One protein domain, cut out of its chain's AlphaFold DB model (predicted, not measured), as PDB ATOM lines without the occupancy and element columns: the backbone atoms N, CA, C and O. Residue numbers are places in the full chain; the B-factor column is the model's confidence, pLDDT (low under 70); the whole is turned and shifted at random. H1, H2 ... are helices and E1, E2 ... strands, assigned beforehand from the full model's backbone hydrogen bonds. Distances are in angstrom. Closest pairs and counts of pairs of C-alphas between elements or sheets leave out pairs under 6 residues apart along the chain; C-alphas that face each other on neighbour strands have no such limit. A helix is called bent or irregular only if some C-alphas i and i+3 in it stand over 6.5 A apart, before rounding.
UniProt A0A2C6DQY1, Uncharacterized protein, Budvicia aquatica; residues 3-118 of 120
ATOM      1  N   GLU A   3      22.907 -11.710  65.293       53.31
ATOM      2  CA  GLU A   3      21.775 -12.653  65.367       53.31
ATOM      3  C   GLU A   3      20.742 -12.454  64.248       53.31
ATOM      4  O   GLU A   3      20.221 -13.418  63.692       53.31
ATOM      5  N   THR A   4      20.500 -11.207  63.844       58.50
ATOM      6  CA  THR A   4      19.538 -10.862  62.784       58.50
ATOM      7  C   THR A   4      20.019 -11.285  61.395       58.50
ATOM      8  O   THR A   4      19.208 -11.618  60.535       58.50
ATOM      9  N   LEU A   5      21.337 -11.291  61.171       57.19
ATOM     10  CA  LEU A   5      21.930 -11.705  59.901       57.19
ATOM     11  C   LEU A   5      21.898 -13.233  59.756       57.19
ATOM     12  O   LEU A   5      21.569 -13.728  58.682       57.19
ATOM     13  N   ASN A   6      22.140 -13.971  60.846       65.44
ATOM     14  CA  ASN A   6      22.022 -15.430  60.862       65.44
ATOM     15  C   ASN A   6      20.583 -15.905  60.617       65.44
ATOM     16  O   ASN A   6      20.381 -16.812  59.815       65.44
ATOM     17  N   ALA A   7      19.580 -15.273  61.236       70.94
ATOM     18  CA  ALA A   7      18.176 -15.623  61.001       70.94
ATOM     19  C   ALA A   7      17.746 -15.385  59.540       70.94
ATOM     20  O   ALA A   7      17.045 -16.207  58.954       70.94
ATOM     21  N   LEU A   8      18.214 -14.290  58.929       70.44
ATOM     22  CA  LEU A   8      17.933 -13.970  57.528       70.44
ATOM     23  C   LEU A   8      18.592 -14.972  56.563       70.44
ATOM     24  O   LEU A   8      17.993 -15.345  55.563       70.44
ATOM     25  N   VAL A   9      19.816 -15.423  56.856       78.88
ATOM     26  CA  VAL A   9      20.507 -16.433  56.038       78.88
ATOM     27  C   VAL A   9      19.794 -17.781  56.106       78.88
ATOM     28  O   VAL A   9      19.588 -18.394  55.063       78.88
ATOM     29  N   GLN A  10      19.349 -18.204  57.292       81.88
ATOM     30  CA  GLN A  10      18.588 -19.449  57.462       81.88
ATOM     31  C   GLN A  10      17.305 -19.474  56.624       81.88
ATOM     32  O   GLN A  10      16.962 -20.505  56.054       81.88
ATOM     33  N   GLU A  11      16.635 -18.330  56.469       85.06
ATOM     34  CA  GLU A  11      15.459 -18.223  55.600       85.06
ATOM     35  C   GLU A  11      15.780 -18.543  54.131       85.06
ATOM     36  O   GLU A  11      14.986 -19.179  53.440       85.06
ATOM     37  N   PHE A  12      16.957 -18.142  53.645       88.88
ATOM     38  CA  PHE A  12      17.361 -18.405  52.266       88.88
ATOM     39  C   PHE A  12      17.845 -19.837  52.044       88.88
ATOM     40  O   PHE A  12      17.664 -20.362  50.946       88.88
ATOM     41  N   ILE A  13      18.416 -20.480  53.065       85.81
ATOM     42  CA  ILE A  13      18.882 -21.873  52.993       85.81
ATOM     43  C   ILE A  13      17.727 -22.822  52.646       85.81
ATOM     44  O   ILE A  13      17.910 -23.747  51.865       85.81
ATOM     45  N   VAL A  14      16.508 -22.542  53.117       87.31
ATOM     46  CA  VAL A  14      15.308 -23.332  52.769       87.31
ATOM     47  C   VAL A  14      14.991 -23.292  51.266       87.31
ATOM     48  O   VAL A  14      14.316 -24.176  50.750       87.31
ATOM     49  N   SER A  15      15.480 -22.278  50.546       87.62
ATOM     50  CA  SER A  15      15.320 -22.155  49.090       87.62
ATOM     51  C   SER A  15      16.479 -22.745  48.281       87.62
ATOM     52  O   SER A  15      16.510 -22.561  47.061       87.62
ATOM     53  N   ALA A  16      17.436 -23.406  48.941       91.44
ATOM     54  CA  ALA A  16      18.518 -24.100  48.264       91.44
ATOM     55  C   ALA A  16      17.983 -25.265  47.418       91.44
ATOM     56  O   ALA A  16      17.015 -25.928  47.791       91.44
ATOM     57  N   ASP A  17      18.614 -25.502  46.270       91.75
ATOM     58  CA  ASP A  17      18.380 -26.711  45.484       91.75
ATOM     59  C   ASP A  17      19.004 -27.958  46.143       91.75
ATOM     60  O   ASP A  17      19.693 -27.868  47.162       91.75
ATOM     61  N   ASP A  18      18.802 -29.129  45.533       92.50
ATOM     62  CA  ASP A  18      19.339 -30.411  46.022       92.50
ATOM     63  C   ASP A  18      20.877 -30.428  46.150       92.50
ATOM     64  O   ASP A  18      21.440 -31.286  46.828       92.50
ATOM     65  N   ASN A  19      21.571 -29.479  45.513       93.88
ATOM     66  CA  ASN A  19      23.024 -29.328  45.552       93.88
ATOM     67  C   ASN A  19      23.481 -28.201  46.497       93.88
ATOM     68  O   ASN A  19      24.667 -27.857  46.509       93.88
ATOM     69  N   GLY A  20      22.565 -27.617  47.274       92.50
ATOM     70  CA  GLY A  20      22.857 -26.576  48.252       92.50
ATOM     71  C   GLY A  20      23.009 -25.174  47.661       92.50
ATOM     72  O   GLY A  20      23.538 -24.296  48.343       92.50
ATOM     73  N   PHE A  21      22.590 -24.921  46.415       95.06
ATOM     74  CA  PHE A  21      22.666 -23.586  45.811       95.06
ATOM     75  C   PHE A  21      21.387 -22.787  46.024       95.06
ATOM     76  O   PHE A  21      20.300 -23.180  45.610       95.06
ATOM     77  N   VAL A  22      21.544 -21.598  46.597       94.00
ATOM     78  CA  VAL A  22      20.470 -20.630  46.802       94.00
ATOM     79  C   VAL A  22      20.390 -19.697  45.588       94.00
ATOM     80  O   VAL A  22      21.361 -18.978  45.311       94.00
ATOM     81  N   PRO A  23      19.253 -19.644  44.863       93.19
ATOM     82  CA  PRO A  23      19.108 -18.797  43.684       93.19
ATOM     83  C   PRO A  23      19.361 -17.319  43.990       93.19
ATOM     84  O   PRO A  23      18.813 -16.784  44.954       93.19
ATOM     85  N   LEU A  24      20.089 -16.616  43.111       91.06
ATOM     86  CA  LEU A  24      20.424 -15.191  43.296       91.06
ATOM     87  C   LEU A  24      19.193 -14.328  43.626       91.06
ATOM     88  O   LEU A  24      19.219 -13.484  44.522       91.06
ATOM     89  N   LYS A  25      18.074 -14.582  42.936       90.56
ATOM     90  CA  LYS A  25      16.807 -13.861  43.134       90.56
ATOM     91  C   LYS A  25      16.248 -13.961  44.561       90.56
ATOM     92  O   LYS A  25      15.540 -13.047  44.968       90.56
ATOM     93  N   ALA A  26      16.540 -15.042  45.290       90.62
ATOM     94  CA  ALA A  26      15.960 -15.310  46.604       90.62
ATOM     95  C   ALA A  26      16.407 -14.266  47.635       90.62
ATOM     96  O   ALA A  26      15.595 -13.777  48.416       90.62
ATOM     97  N   PHE A  27      17.676 -13.860  47.580       87.88
ATOM     98  CA  PHE A  27      18.252 -12.915  48.534       87.88
ATOM     99  C   PHE A  27      18.536 -11.526  47.936       87.88
ATOM    100  O   PHE A  27      18.678 -10.569  48.697       87.88
ATOM    101  N   ALA A  28      18.611 -11.375  46.603       87.56
ATOM    102  CA  ALA A  28      18.993 -10.114  45.949       87.56
ATOM    103  C   ALA A  28      18.124  -8.929  46.396       87.56
ATOM    104  O   ALA A  28      18.624  -7.935  46.926       87.56
ATOM    105  N   GLN A  29      16.805  -9.060  46.249       86.94
ATOM    106  CA  GLN A  29      15.891  -7.965  46.557       86.94
ATOM    107  C   GLN A  29      15.769  -7.749  48.068       86.94
ATOM    108  O   GLN A  29      15.789  -6.611  48.533       86.94
ATOM    109  N   LYS A  30      15.661  -8.839  48.836       86.81
ATOM    110  CA  LYS A  30      15.402  -8.790  50.279       86.81
ATOM    111  C   LYS A  30      16.600  -8.266  51.070       86.81
ATOM    112  O   LYS A  30      16.429  -7.506  52.019       86.81
ATOM    113  N   THR A  31      17.808  -8.648  50.664       86.50
ATOM    114  CA  THR A  31      19.019  -8.405  51.454       86.50
ATOM    115  C   THR A  31      19.886  -7.299  50.880       86.50
ATOM    116  O   THR A  31      20.493  -6.556  51.649       86.50
ATOM    117  N   LEU A  32      19.943  -7.179  49.551       83.94
ATOM    118  CA  LEU A  32      20.807  -6.221  48.858       83.94
ATOM    119  C   LEU A  32      20.025  -5.046  48.259       83.94
ATOM    120  O   LEU A  32      20.649  -4.084  47.831       83.94
ATOM    121  N   LYS A  33      18.680  -5.089  48.245       87.12
ATOM    122  CA  LYS A  33      17.818  -4.083  47.590       87.12
ATOM    123  C   LYS A  33      18.197  -3.871  46.113       87.12
ATOM    124  O   LYS A  33      18.192  -2.748  45.606       87.12
ATOM    125  N   ARG A  34      18.566  -4.963  45.437       85.00
ATOM    126  CA  ARG A  34      19.014  -4.999  44.038       85.00
ATOM    127  C   ARG A  34      18.342  -6.144  43.285       85.00
ATOM    128  O   ARG A  34      17.902  -7.120  43.895       85.00
ATOM    129  N   SER A  35      18.305  -6.054  41.955       86.62
ATOM    130  CA  SER A  35      17.832  -7.159  41.124       86.62
ATOM    131  C   SER A  35      18.883  -8.269  41.027       86.62
ATOM    132  O   SER A  35      20.082  -8.032  41.186       86.62
ATOM    133  N   ALA A  36      18.446  -9.490  40.702       84.06
ATOM    134  CA  ALA A  36      19.360 -10.602  40.423       84.06
ATOM    135  C   ALA A  36      20.355 -10.267  39.296       84.06
ATOM    136  O   ALA A  36      21.491 -10.727  39.317       84.06
ATOM    137  N   ASN A  37      19.943  -9.439  38.332       80.81
ATOM    138  CA  ASN A  37      20.792  -9.037  37.218       80.81
ATOM    139  C   ASN A  37      21.906  -8.081  37.670       80.81
ATOM    140  O   ASN A  37      23.050  -8.251  37.257       80.81
ATOM    141  N   ASP A  38      21.605  -7.144  38.572       78.69
ATOM    142  CA  ASP A  38      22.608  -6.219  39.118       78.69
ATOM    143  C   ASP A  38      23.699  -6.984  39.868       78.69
ATOM    144  O   ASP A  38      24.887  -6.732  39.681       78.69
ATOM    145  N   ILE A  39      23.301  -7.980  40.666       83.62
ATOM    146  CA  ILE A  39      24.247  -8.791  41.440       83.62
ATOM    147  C   ILE A  39      24.905  -9.899  40.613       83.62
ATOM    148  O   ILE A  39      25.941 -10.425  41.008       83.62
ATOM    149  N   SER A  40      24.349 -10.252  39.450       81.25
ATOM    150  CA  SER A  40      24.994 -11.209  38.549       81.25
ATOM    151  C   SER A  40      26.307 -10.668  37.998       81.25
ATOM    152  O   SER A  40      27.218 -11.445  37.757       81.25
ATOM    153  N   THR A  41      26.441  -9.341  37.886       77.25
ATOM    154  CA  THR A  41      27.666  -8.697  37.393       77.25
ATOM    155  C   THR A  41      28.898  -9.025  38.227       77.25
ATOM    156  O   THR A  41      29.998  -8.978  37.689       77.25
ATOM    157  N   PHE A  42      28.716  -9.411  39.498       78.69
ATOM    158  CA  PHE A  42      29.797  -9.958  40.302       78.69
ATOM    159  C   PHE A  42      30.358 -11.190  39.594       78.69
ATOM    160  O   PHE A  42      31.516 -11.191  39.238       78.69
ATOM    161  N   PHE A  43      29.554 -12.184  39.243       81.88
ATOM    162  CA  PHE A  43      30.025 -13.417  38.595       81.88
ATOM    163  C   PHE A  43      30.409 -13.261  37.112       81.88
ATOM    164  O   PHE A  43      30.824 -14.230  36.476       81.88
ATOM    165  N   ASP A  44      30.249 -12.068  36.540       80.31
ATOM    166  CA  ASP A  44      30.447 -11.808  35.120       80.31
ATOM    167  C   ASP A  44      31.831 -11.224  34.823       80.31
ATOM    168  O   ASP A  44      32.035 -10.014  34.922       80.31
ATOM    169  N   LEU A  45      32.760 -12.065  34.362       73.50
ATOM    170  CA  LEU A  45      34.104 -11.626  33.959       73.50
ATOM    171  C   LEU A  45      34.093 -10.583  32.826       73.50
ATOM    172  O   LEU A  45      35.046  -9.820  32.690       73.50
ATOM    173  N   GLU A  46      33.042 -10.563  32.000       72.62
ATOM    174  CA  GLU A  46      32.896  -9.625  30.880       72.62
ATOM    175  C   GLU A  46      32.267  -8.289  31.310       72.62
ATOM    176  O   GLU A  46      32.190  -7.349  30.514       72.62
ATOM    177  N   SER A  47      31.797  -8.177  32.558       72.25
ATOM    178  CA  SER A  47      31.209  -6.939  33.056       72.25
ATOM    179  C   SER A  47      32.274  -5.847  33.102       72.25
ATOM    180  O   SER A  47      33.330  -6.001  33.704       72.25
ATOM    181  N   ARG A  48      31.976  -4.671  32.540       62.19
ATOM    182  CA  ARG A  48      32.859  -3.490  32.648       62.19
ATOM    183  C   ARG A  48      33.090  -3.025  34.092       62.19
ATOM    184  O   ARG A  48      33.977  -2.218  34.341       62.19
ATOM    185  N   PHE A  49      32.243  -3.482  35.015       61.59
ATOM    186  CA  PHE A  49      32.345  -3.215  36.448       61.59
ATOM    187  C   PHE A  49      33.119  -4.311  37.193       61.59
ATOM    188  O   PHE A  49      33.366  -4.162  38.387       61.59
ATOM    189  N   TYR A  50      33.523  -5.374  36.489       60.66
ATOM    190  CA  TYR A  50      34.346  -6.450  37.015       60.66
ATOM    191  C   TYR A  50      35.770  -5.945  37.268       60.66
ATOM    192  O   TYR A  50      36.572  -5.768  36.348       60.66
ATOM    193  N   SER A  51      36.086  -5.649  38.528       64.25
ATOM    194  CA  SER A  51      37.411  -5.168  38.934       64.25
ATOM    195  C   SER A  51      38.323  -6.321  39.386       64.25
ATOM    196  O   SER A  51      37.852  -7.369  39.830       64.25
ATOM    197  N   ARG A  52      39.654  -6.128  39.360       57.03
ATOM    198  CA  ARG A  52      40.625  -7.099  39.924       57.03
ATOM    199  C   ARG A  52      40.361  -7.440  41.399       57.03
ATOM    200  O   ARG A  52      40.779  -8.493  41.854       57.03
ATOM    201  N   TYR A  53      39.683  -6.573  42.148       53.59
ATOM    202  CA  TYR A  53      39.313  -6.850  43.537       53.59
ATOM    203  C   TYR A  53      38.114  -7.810  43.638       53.59
ATOM    204  O   TYR A  53      38.103  -8.696  44.494       53.59
ATOM    205  N   GLN A  54      37.155  -7.717  42.709       58.69
ATOM    206  CA  GLN A  54      36.031  -8.658  42.613       58.69
ATOM    207  C   GLN A  54      36.501 -10.076  42.251       58.69
ATOM    208  O   GLN A  54      35.933 -11.043  42.761       58.69
ATOM    209  N   GLN A  55      37.606 -10.211  41.499       57.56
ATOM    210  CA  GLN A  55      38.258 -11.509  41.259       57.56
ATOM    211  C   GLN A  55      38.549 -12.254  42.568       57.56
ATOM    212  O   GLN A  55      38.182 -13.419  42.690       57.56
ATOM    213  N   THR A  56      39.144 -11.604  43.568       54.53
ATOM    214  CA  THR A  56      39.560 -12.268  44.817       54.53
ATOM    215  C   THR A  56      38.377 -12.729  45.674       54.53
ATOM    216  O   THR A  56      38.474 -13.725  46.391       54.53
ATOM    217  N   ILE A  57      37.253 -12.010  45.610       59.59
ATOM    218  CA  ILE A  57      36.055 -12.321  46.397       59.59
ATOM    219  C   ILE A  57      35.297 -13.497  45.777       59.59
ATOM    220  O   ILE A  57      34.879 -14.392  46.501       59.59
ATOM    221  N   ILE A  58      35.156 -13.530  44.452       65.69
ATOM    222  CA  ILE A  58      34.376 -14.569  43.763       65.69
ATOM    223  C   ILE A  58      35.135 -15.887  43.664       65.69
ATOM    224  O   ILE A  58      34.510 -16.936  43.749       65.69
ATOM    225  N   HIS A  59      36.471 -15.859  43.569       65.56
ATOM    226  CA  HIS A  59      37.271 -17.091  43.515       65.56
ATOM    227  C   HIS A  59      37.079 -18.000  44.738       65.56
ATOM    228  O   HIS A  59      37.284 -19.204  44.627       65.56
ATOM    229  N   ASN A  60      36.678 -17.440  45.883       75.88
ATOM    230  CA  ASN A  60      36.468 -18.192  47.120       75.88
ATOM    231  C   ASN A  60      34.987 -18.461  47.427       75.88
ATOM    232  O   ASN A  60      34.681 -18.939  48.511       75.88
ATOM    233  N   ILE A  61      34.070 -18.124  46.516       85.81
ATOM    234  CA  ILE A  61      32.629 -18.319  46.702       85.81
ATOM    235  C   ILE A  61      32.178 -19.417  45.751       85.81
ATOM    236  O   ILE A  61      32.239 -19.256  44.532       85.81
ATOM    237  N   LYS A  62      31.682 -20.531  46.287       90.12
ATOM    238  CA  LYS A  62      31.121 -21.601  45.466       90.12
ATOM    239  C   LYS A  62      29.802 -21.130  44.849       90.12
ATOM    240  O   LYS A  62      28.834 -20.839  45.550       90.12
ATOM    241  N   HIS A  63      29.745 -21.072  43.522       91.12
ATOM    242  CA  HIS A  63      28.557 -20.663  42.772       91.12
ATOM    243  C   HIS A  63      28.352 -21.538  41.530       91.12
ATOM    244  O   HIS A  63      29.303 -22.089  40.983       91.12
ATOM    245  N   ASN A  64      27.108 -21.635  41.060       91.69
ATOM    246  CA  ASN A  64      26.747 -22.288  39.791       91.69
ATOM    247  C   ASN A  64      26.153 -21.289  38.781       91.69
ATOM    248  O   ASN A  64      25.395 -21.659  37.887       91.69
ATOM    249  N   VAL A  65      26.475 -20.006  38.957       89.38
ATOM    250  CA  VAL A  65      25.969 -18.916  38.122       89.38
ATOM    251  C   VAL A  65      26.394 -19.072  36.659       89.38
ATOM    252  O   VAL A  65      27.578 -19.226  36.363       89.38
ATOM    253  N   VAL A  66      25.422 -18.978  35.750       88.06
ATOM    254  CA  VAL A  66      25.619 -19.047  34.295       88.06
ATOM    255  C   VAL A  66      24.912 -17.898  33.580       88.06
ATOM    256  O   VAL A  66      23.815 -17.479  33.957       88.06
ATOM    257  N   PHE A  67      25.526 -17.405  32.499       86.94
ATOM    258  CA  PHE A  67      24.968 -16.341  31.661       86.94
ATOM    259  C   PHE A  67      24.447 -16.902  30.344       86.94
ATOM    260  O   PHE A  67      25.211 -17.382  29.507       86.94
ATOM    261  N   ILE A  68      23.144 -16.770  30.124       86.75
ATOM    262  CA  ILE A  68      22.457 -17.265  28.934       86.75
ATOM    263  C   ILE A  68      22.077 -16.076  28.053       86.75
ATOM    264  O   ILE A  68      21.307 -15.194  28.446       86.75
ATOM    265  N   LYS A  69      22.600 -16.050  26.826       88.19
ATOM    266  CA  LYS A  69      22.214 -15.071  25.803       88.19
ATOM    267  C   LYS A  69      20.941 -15.563  25.107       88.19
ATOM    268  O   LYS A  69      20.919 -16.643  24.527       88.19
ATOM    269  N   ARG A  70      19.864 -14.780  25.176       86.69
ATOM    270  CA  ARG A  70      18.595 -15.021  24.476       86.69
ATOM    271  C   ARG A  70      18.518 -14.103  23.265       86.69
ATOM    272  O   ARG A  70      18.677 -12.891  23.400       86.69
ATOM    273  N   TYR A  71      18.226 -14.669  22.102       92.12
ATOM    274  CA  TYR A  71      18.182 -13.955  20.825       92.12
ATOM    275  C   TYR A  71      16.742 -13.809  20.324       92.12
ATOM    276  O   TYR A  71      15.859 -14.599  20.671       92.12
ATOM    277  N   LYS A  72      16.476 -12.760  19.546       92.19
ATOM    278  CA  LYS A  72      15.232 -12.611  18.783       92.19
ATOM    279  C   LYS A  72      15.292 -13.488  17.524       92.19
ATOM    280  O   LYS A  72      16.349 -13.991  17.156       92.19
ATOM    281  N   LYS A  73      14.152 -13.643  16.836       92.19
ATOM    282  CA  LYS A  73      14.067 -14.397  15.568       92.19
ATOM    283  C   LYS A  73      14.976 -13.834  14.465       92.19
ATOM    284  O   LYS A  73      15.380 -14.584  13.590       92.19
ATOM    285  N   ASP A  74      15.291 -12.541  14.523       92.88
ATOM    286  CA  ASP A  74      16.179 -11.838  13.585       92.88
ATOM    287  C   ASP A  74      17.681 -12.003  13.910       92.88
ATOM    288  O   ASP A  74      18.522 -11.397  13.254       92.88
ATOM    289  N   GLY A  75      18.032 -12.793  14.932       87.06
ATOM    290  CA  GLY A  75      19.416 -13.005  15.364       87.06
ATOM    291  C   GLY A  75      19.988 -11.899  16.256       87.06
ATOM    292  O   GLY A  75      21.078 -12.066  16.801       87.06
ATOM    293  N   SER A  76      19.267 -10.794  16.484       89.06
ATOM    294  CA  SER A  76      19.699  -9.757  17.426       89.06
ATOM    295  C   SER A  76      19.564 -10.227  18.880       89.06
ATOM    296  O   SER A  76      18.660 -10.991  19.239       89.06
ATOM    297  N   LEU A  77      20.472  -9.776  19.751       86.06
ATOM    298  CA  LEU A  77      20.416 -10.096  21.177       86.06
ATOM    299  C   LEU A  77      19.144  -9.490  21.793       86.06
ATOM    300  O   LEU A  77      18.937  -8.278  21.762       86.06
ATOM    301  N   ARG A  78      18.287 -10.337  22.369       86.00
ATOM    302  CA  ARG A  78      17.060  -9.918  23.060       86.00
ATOM    303  C   ARG A  78      17.339  -9.572  24.512       86.00
ATOM    304  O   ARG A  78      16.869  -8.555  25.007       86.00
ATOM    305  N   ALA A  79      18.019 -10.478  25.200       80.62
ATOM    306  CA  ALA A  79      18.312 -10.368  26.616       80.62
ATOM    307  C   ALA A  79      19.527 -11.227  26.947       80.62
ATOM    308  O   ALA A  79      19.733 -12.281  26.347       80.62
ATOM    309  N   ARG A  80      20.292 -10.814  27.947       79.81
ATOM    310  CA  ARG A  80      21.247 -11.681  28.628       79.81
ATOM    311  C   ARG A  80      20.669 -11.953  30.007       79.81
ATOM    312  O   ARG A  80      20.350 -11.011  30.721       79.81
ATOM    313  N   VAL A  81      20.435 -13.221  30.314       80.75
ATOM    314  CA  VAL A  81      19.808 -13.653  31.564       80.75
ATOM    315  C   VAL A  81      20.851 -14.385  32.390       80.75
ATOM    316  O   VAL A  81      21.665 -15.125  31.843       80.75
ATOM    317  N   CYS A  82      20.821 -14.161  33.695       84.75
ATOM    318  CA  CYS A  82      21.609 -14.905  34.659       84.75
ATOM    319  C   CYS A  82      20.732 -15.976  35.312       84.75
ATOM    320  O   CYS A  82      19.625 -15.675  35.767       84.75
ATOM    321  N   GLU A  83      21.243 -17.198  35.392       87.19
ATOM    322  CA  GLU A  83      20.643 -18.300  36.149       87.19
ATOM    323  C   GLU A  83      21.658 -18.853  37.158       87.19
ATOM    324  O   GLU A  83      22.843 -18.527  37.090       87.19
ATOM    325  N   GLY A  84      21.184 -19.645  38.122       89.94
ATOM    326  CA  GLY A  84      21.999 -20.184  39.211       89.94
ATOM    327  C   GLY A  84      21.997 -19.331  40.484       89.94
ATOM    328  O   GLY A  84      21.103 -18.510  40.734       89.94
ATOM    329  N   GLY A  85      22.995 -19.580  41.322       93.44
ATOM    330  CA  GLY A  85      23.023 -19.148  42.706       93.44
ATOM    331  C   GLY A  85      24.366 -19.358  43.395       93.44
ATOM    332  O   GLY A  85      25.361 -19.764  42.788       93.44
ATOM    333  N   VAL A  86      24.369 -19.056  44.689       93.19
ATOM    334  CA  VAL A  86      25.524 -19.194  45.584       93.19
ATOM    335  C   VAL A  86      25.266 -20.360  46.524       93.19
ATOM    336  O   VAL A  86      24.140 -20.541  46.985       93.19
ATOM    337  N   HIS A  87      26.290 -21.162  46.794       94.19
ATOM    338  CA  HIS A  87      26.182 -22.265  47.736       94.19
ATOM    339  C   HIS A  87      25.863 -21.738  49.139       94.19
ATOM    340  O   HIS A  87      26.420 -20.728  49.566       94.19
ATOM    341  N   GLN A  88      24.986 -22.427  49.863       92.00
ATOM    342  CA  GLN A  88      24.511 -22.024  51.188       92.00
ATOM    343  C   GLN A  88      25.652 -21.724  52.176       92.00
ATOM    344  O   GLN A  88      25.576 -20.742  52.912       92.00
ATOM    345  N   ASP A  89      26.733 -22.506  52.124       91.06
ATOM    346  CA  ASP A  89      27.897 -22.355  53.010       91.06
ATOM    347  C   ASP A  89      28.637 -21.024  52.785       91.06
ATOM    348  O   ASP A  89      29.169 -20.437  53.726       91.06
ATOM    349  N   ASP A  90      28.614 -20.506  51.555       89.69
ATOM    350  CA  ASP A  90      29.279 -19.255  51.174       89.69
ATOM    351  C   ASP A  90      28.314 -18.064  51.106       89.69
ATOM    352  O   ASP A  90      28.732 -16.922  50.883       89.69
ATOM    353  N   LEU A  91      27.014 -18.295  51.317       89.44
ATOM    354  CA  LEU A  91      25.967 -17.296  51.116       89.44
ATOM    355  C   LEU A  91      26.152 -16.069  52.014       89.44
ATOM    356  O   LEU A  91      26.016 -14.930  51.559       89.44
ATOM    357  N   LEU A  92      26.491 -16.286  53.286       87.88
ATOM    358  CA  LEU A  92      26.731 -15.205  54.242       87.88
ATOM    359  C   LEU A  92      27.944 -14.356  53.833       87.88
ATOM    360  O   LEU A  92      27.885 -13.120  53.862       87.88
ATOM    361  N   THR A  93      29.026 -15.021  53.426       86.44
ATOM    362  CA  THR A  93      30.249 -14.375  52.940       86.44
ATOM    363  C   THR A  93      29.942 -13.532  51.710       86.44
ATOM    364  O   THR A  93      30.289 -12.348  51.678       86.44
ATOM    365  N   PHE A  94      29.218 -14.097  50.740       87.94
ATOM    366  CA  PHE A  94      28.803 -13.390  49.535       87.94
ATOM    367  C   PHE A  94      27.967 -12.151  49.859       87.94
ATOM    368  O   PHE A  94      28.324 -11.046  49.453       87.94
ATOM    369  N   ILE A  95      26.889 -12.305  50.634       87.62
ATOM    370  CA  ILE A  95      25.976 -11.207  50.983       87.62
ATOM    371  C   ILE A  95      26.725 -10.064  51.672       87.62
ATOM    372  O   ILE A  95      26.518  -8.898  51.337       87.62
ATOM    373  N   THR A  96      27.588 -10.389  52.634       85.75
ATOM    374  CA  THR A  96      28.333  -9.383  53.403       85.75
ATOM    375  C   THR A  96      29.269  -8.591  52.497       85.75
ATOM    376  O   THR A  96      29.302  -7.363  52.552       85.75
ATOM    377  N   ARG A  97      29.996  -9.280  51.613       82.44
ATOM    378  CA  ARG A  97      30.903  -8.636  50.658       82.44
ATOM    379  C   ARG A  97      30.145  -7.788  49.641       82.44
ATOM    380  O   ARG A  97      30.532  -6.647  49.412       82.44
ATOM    381  N   ALA A  98      29.048  -8.311  49.094       83.31
ATOM    382  CA  ALA A  98      28.209  -7.594  48.142       83.31
ATOM    383  C   ALA A  98      27.632  -6.302  48.745       83.31
ATOM    384  O   ALA A  98      27.637  -5.273  48.077       83.31
ATOM    385  N   LYS A  99      27.188  -6.321  50.011       84.69
ATOM    386  CA  LYS A  99      26.728  -5.109  50.716       84.69
ATOM    387  C   LYS A  99      27.818  -4.051  50.823       84.69
ATOM    388  O   LYS A  99      27.585  -2.915  50.427       84.69
ATOM    389  N   ASN A 100      28.994  -4.438  51.311       83.69
ATOM    390  CA  ASN A 100      30.104  -3.506  51.497       83.69
ATOM    391  C   ASN A 100      30.509  -2.845  50.172       83.69
ATOM    392  O   ASN A 100      30.716  -1.638  50.128       83.69
ATOM    393  N   GLU A 101      30.569  -3.624  49.090       80.12
ATOM    394  CA  GLU A 101      30.898  -3.115  47.754       80.12
ATOM    395  C   GLU A 101      29.835  -2.130  47.240       80.12
ATOM    396  O   GLU A 101      30.168  -1.093  46.665       80.12
ATOM    397  N   ILE A 102      28.548  -2.435  47.445       82.06
ATOM    398  CA  ILE A 102      27.451  -1.537  47.061       82.06
ATOM    399  C   ILE A 102      27.575  -0.205  47.808       82.06
ATOM    400  O   ILE A 102      27.548   0.844  47.170       82.06
ATOM    401  N   GLU A 103      27.763  -0.245  49.127       84.88
ATOM    402  CA  GLU A 103      27.909   0.959  49.950       84.88
ATOM    403  C   GLU A 103      29.155   1.774  49.576       84.88
ATOM    404  O   GLU A 103      29.120   3.004  49.554       84.88
ATOM    405  N   GLU A 104      30.275   1.109  49.278       83.88
ATOM    406  CA  GLU A 104      31.500   1.787  48.858       83.88
ATOM    407  C   GLU A 104      31.327   2.472  47.497       83.88
ATOM    408  O   GLU A 104      31.746   3.619  47.323       83.88
ATOM    409  N   ASN A 105      30.664   1.812  46.548       79.06
ATOM    410  CA  ASN A 105      30.379   2.395  45.240       79.06
ATOM    411  C   ASN A 105      29.395   3.569  45.322       79.06
ATOM    412  O   ASN A 105      29.608   4.568  44.637       79.06
ATOM    413  N   GLU A 106      28.368   3.495  46.175       83.62
ATOM    414  CA  GLU A 106      27.455   4.619  46.428       83.62
ATOM    415  C   GLU A 106      28.212   5.830  46.994       83.62
ATOM    416  O   GLU A 106      28.113   6.926  46.448       83.62
ATOM    417  N   LYS A 107      29.083   5.626  47.992       85.75
ATOM    418  CA  LYS A 107      29.927   6.706  48.537       85.75
ATOM    419  C   LYS A 107      30.851   7.317  47.486       85.75
ATOM    420  O   LYS A 107      31.002   8.537  47.429       85.75
ATOM    421  N   ARG A 108      31.487   6.487  46.650       84.50
ATOM    422  CA  ARG A 108      32.349   6.963  45.553       84.50
ATOM    423  C   ARG A 108      31.558   7.796  44.546       84.50
ATOM    424  O   ARG A 108      32.069   8.811  44.077       84.50
ATOM    425  N   PHE A 109      30.327   7.390  44.238       82.00
ATOM    426  CA  PHE A 109      29.434   8.150  43.372       82.00
ATOM    427  C   PHE A 109      29.061   9.501  43.989       82.00
ATOM    428  O   PHE A 109      29.217  10.519  43.321       82.00
ATOM    429  N   ASP A 110      28.656   9.535  45.260       84.00
ATOM    430  CA  ASP A 110      28.290  10.776  45.954       84.00
ATOM    431  C   ASP A 110      29.447  11.781  45.973       84.00
ATOM    432  O   ASP A 110      29.254  12.964  45.692       84.00
ATOM    433  N   VAL A 111      30.671  11.314  46.240       86.56
ATOM    434  CA  VAL A 111      31.878  12.153  46.193       86.56
ATOM    435  C   VAL A 111      32.131  12.677  44.777       86.56
ATOM    436  O   VAL A 111      32.384  13.867  44.598       86.56
ATOM    437  N   ALA A 112      32.042  11.821  43.756       84.31
ATOM    438  CA  ALA A 112      32.228  12.243  42.368       84.31
ATOM    439  C   ALA A 112      31.165  13.264  41.926       84.31
ATOM    440  O   ALA A 112      31.493  14.236  41.246       84.31
ATOM    441  N   TYR A 113      29.914  13.075  42.347       85.06
ATOM    442  CA  TYR A 113      28.810  13.995  42.095       85.06
ATOM    443  C   TYR A 113      29.060  15.354  42.754       85.06
ATOM    444  O   TYR A 113      29.008  16.384  42.085       85.06
ATOM    445  N   LYS A 114      29.402  15.362  44.047       89.19
ATOM    446  CA  LYS A 114      29.765  16.578  44.786       89.19
ATOM    447  C   LYS A 114      30.889  17.353  44.104       89.19
ATOM    448  O   LYS A 114      30.736  18.544  43.847       89.19
ATOM    449  N   ASN A 115      31.958  16.656  43.719       86.44
ATOM    450  CA  ASN A 115      33.089  17.250  43.007       86.44
ATOM    451  C   ASN A 115      32.676  17.846  41.653       86.44
ATOM    452  O   ASN A 115      33.141  18.924  41.298       86.44
ATOM    453  N   TYR A 116      31.802  17.169  40.901       87.19
ATOM    454  CA  TYR A 116      31.337  17.653  39.598       87.19
ATOM    455  C   TYR A 116      30.501  18.935  39.710       87.19
ATOM    456  O   TYR A 116      30.635  19.832  38.882       87.19
ATOM    457  N   TYR A 117      29.654  19.034  40.736       85.75
ATOM    458  CA  TYR A 117      28.780  20.191  40.949       85.75
ATOM    459  C   TYR A 117      29.379  21.268  41.866       85.75
ATOM    460  O   TYR A 117      28.711  22.267  42.126       85.75
ATOM    461  N   GLY A 118      30.613  21.092  42.352       81.38
ATOM    462  CA  GLY A 118      31.250  22.021  43.294       81.38
ATOM    463  C   GLY A 118      30.499  22.145  44.625       81.38
ATOM    464  O   GLY A 118      30.495  23.210  45.234       81.38
TER     465      GLY A 118
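Overview. This is residues 3 to 118 of the 120 residues of an uncharacterized protein of Budvicia aquatica (UniProt A0A2C6DQY1). One long helix, H5, runs past a small body of short helices and the strand pair E1 and E4, and its last residues, 103 to 117, stick out beyond that body. The hairpin E2 and E3 makes an arm that reaches away from H5, while H1 lies toward the other side, with H2 and H3 between. The printed part has 116 residues, with five named helices and four named strands in the order H1 E1 H2 H3 H4 E2 E3 E4 H5; the two sheets, E1 - E4 and E2 - E3, are antiparallel and the class is mixed, helices and strands. The whole is only just compact, close to loose, with a radius of gyration of the C-alphas of 16.1 A, and flat, spanning 53 by 51 by 24 A.

Arrangement. E2, residues 66 to 71, and E3, residues 77 to 83, are an antiparallel hairpin at 157 degrees, with N 68 and O 81 within hydrogen-bond range at 2.8 A. E3 runs on into E4, residues 85 to 87, at 20 degrees across a break of 1 residue. E4 is antiparallel to E1, residues 21 to 23, at 150 degrees, with N 22 and O 86 2.8 A apart. The closest C-alphas of E3 and H3, residues 36 to 43, are those of Cys 82 and Ser 40, 6.3 A apart. H2, residues 24 to 32, touches H3 about perpendicular at 79 degrees, closest at the C-alphas of Lys 25 and Ala 36, 4.9 A. H5, residues 88 to 117, touches H2 with residues 95 to 99 alone, at a steep tilt of 53 degrees, closest at the C-alphas of Lys 99 and Leu 32, 6.3 A. H1, residues 3 to 13, only just touches H5, with 3 pairs of C-alphas within 8 A, closest at Ile 13 and Gln 88, 5.9 A. H4, residues 52 to 58, only just touches H3, with 3 such pairs, closest at Gln 54 and Phe 42, 6.8 A. E3 and H5 are apart. O i to N i+4 pairs are within range in 6 of 7 for H1, 3 of 5 for H2, 1 of 4 for H3, 1 of 3 for H4 and 24 of 26 for H5; O i to N i+3 pairs in 3 of 5 for H3 and 2 of 4 for H4.

Along the chain. H1 begins at C-alpha 3 (21.775, -12.653, 65.367) and is 15.7 A long. E2 is 16.2 A long and E3 17.1 A. H5, 43.6 A long, ends at C-alpha 117 (28.780, 20.191, 40.949). H2 and H5 are irregular: C-alphas 26 and 29, and C-alphas 89 and 92, are each 7.3 A apart.

Size, cuts and confidence. The two C-alphas farthest apart are those of Asp 18 and Gly 118, 53.8 A. The printed part has no cut and no long link. Mean pLDDT of the printed part is 82.3, and residues 3 to 6 and 48 to 59 are under 70.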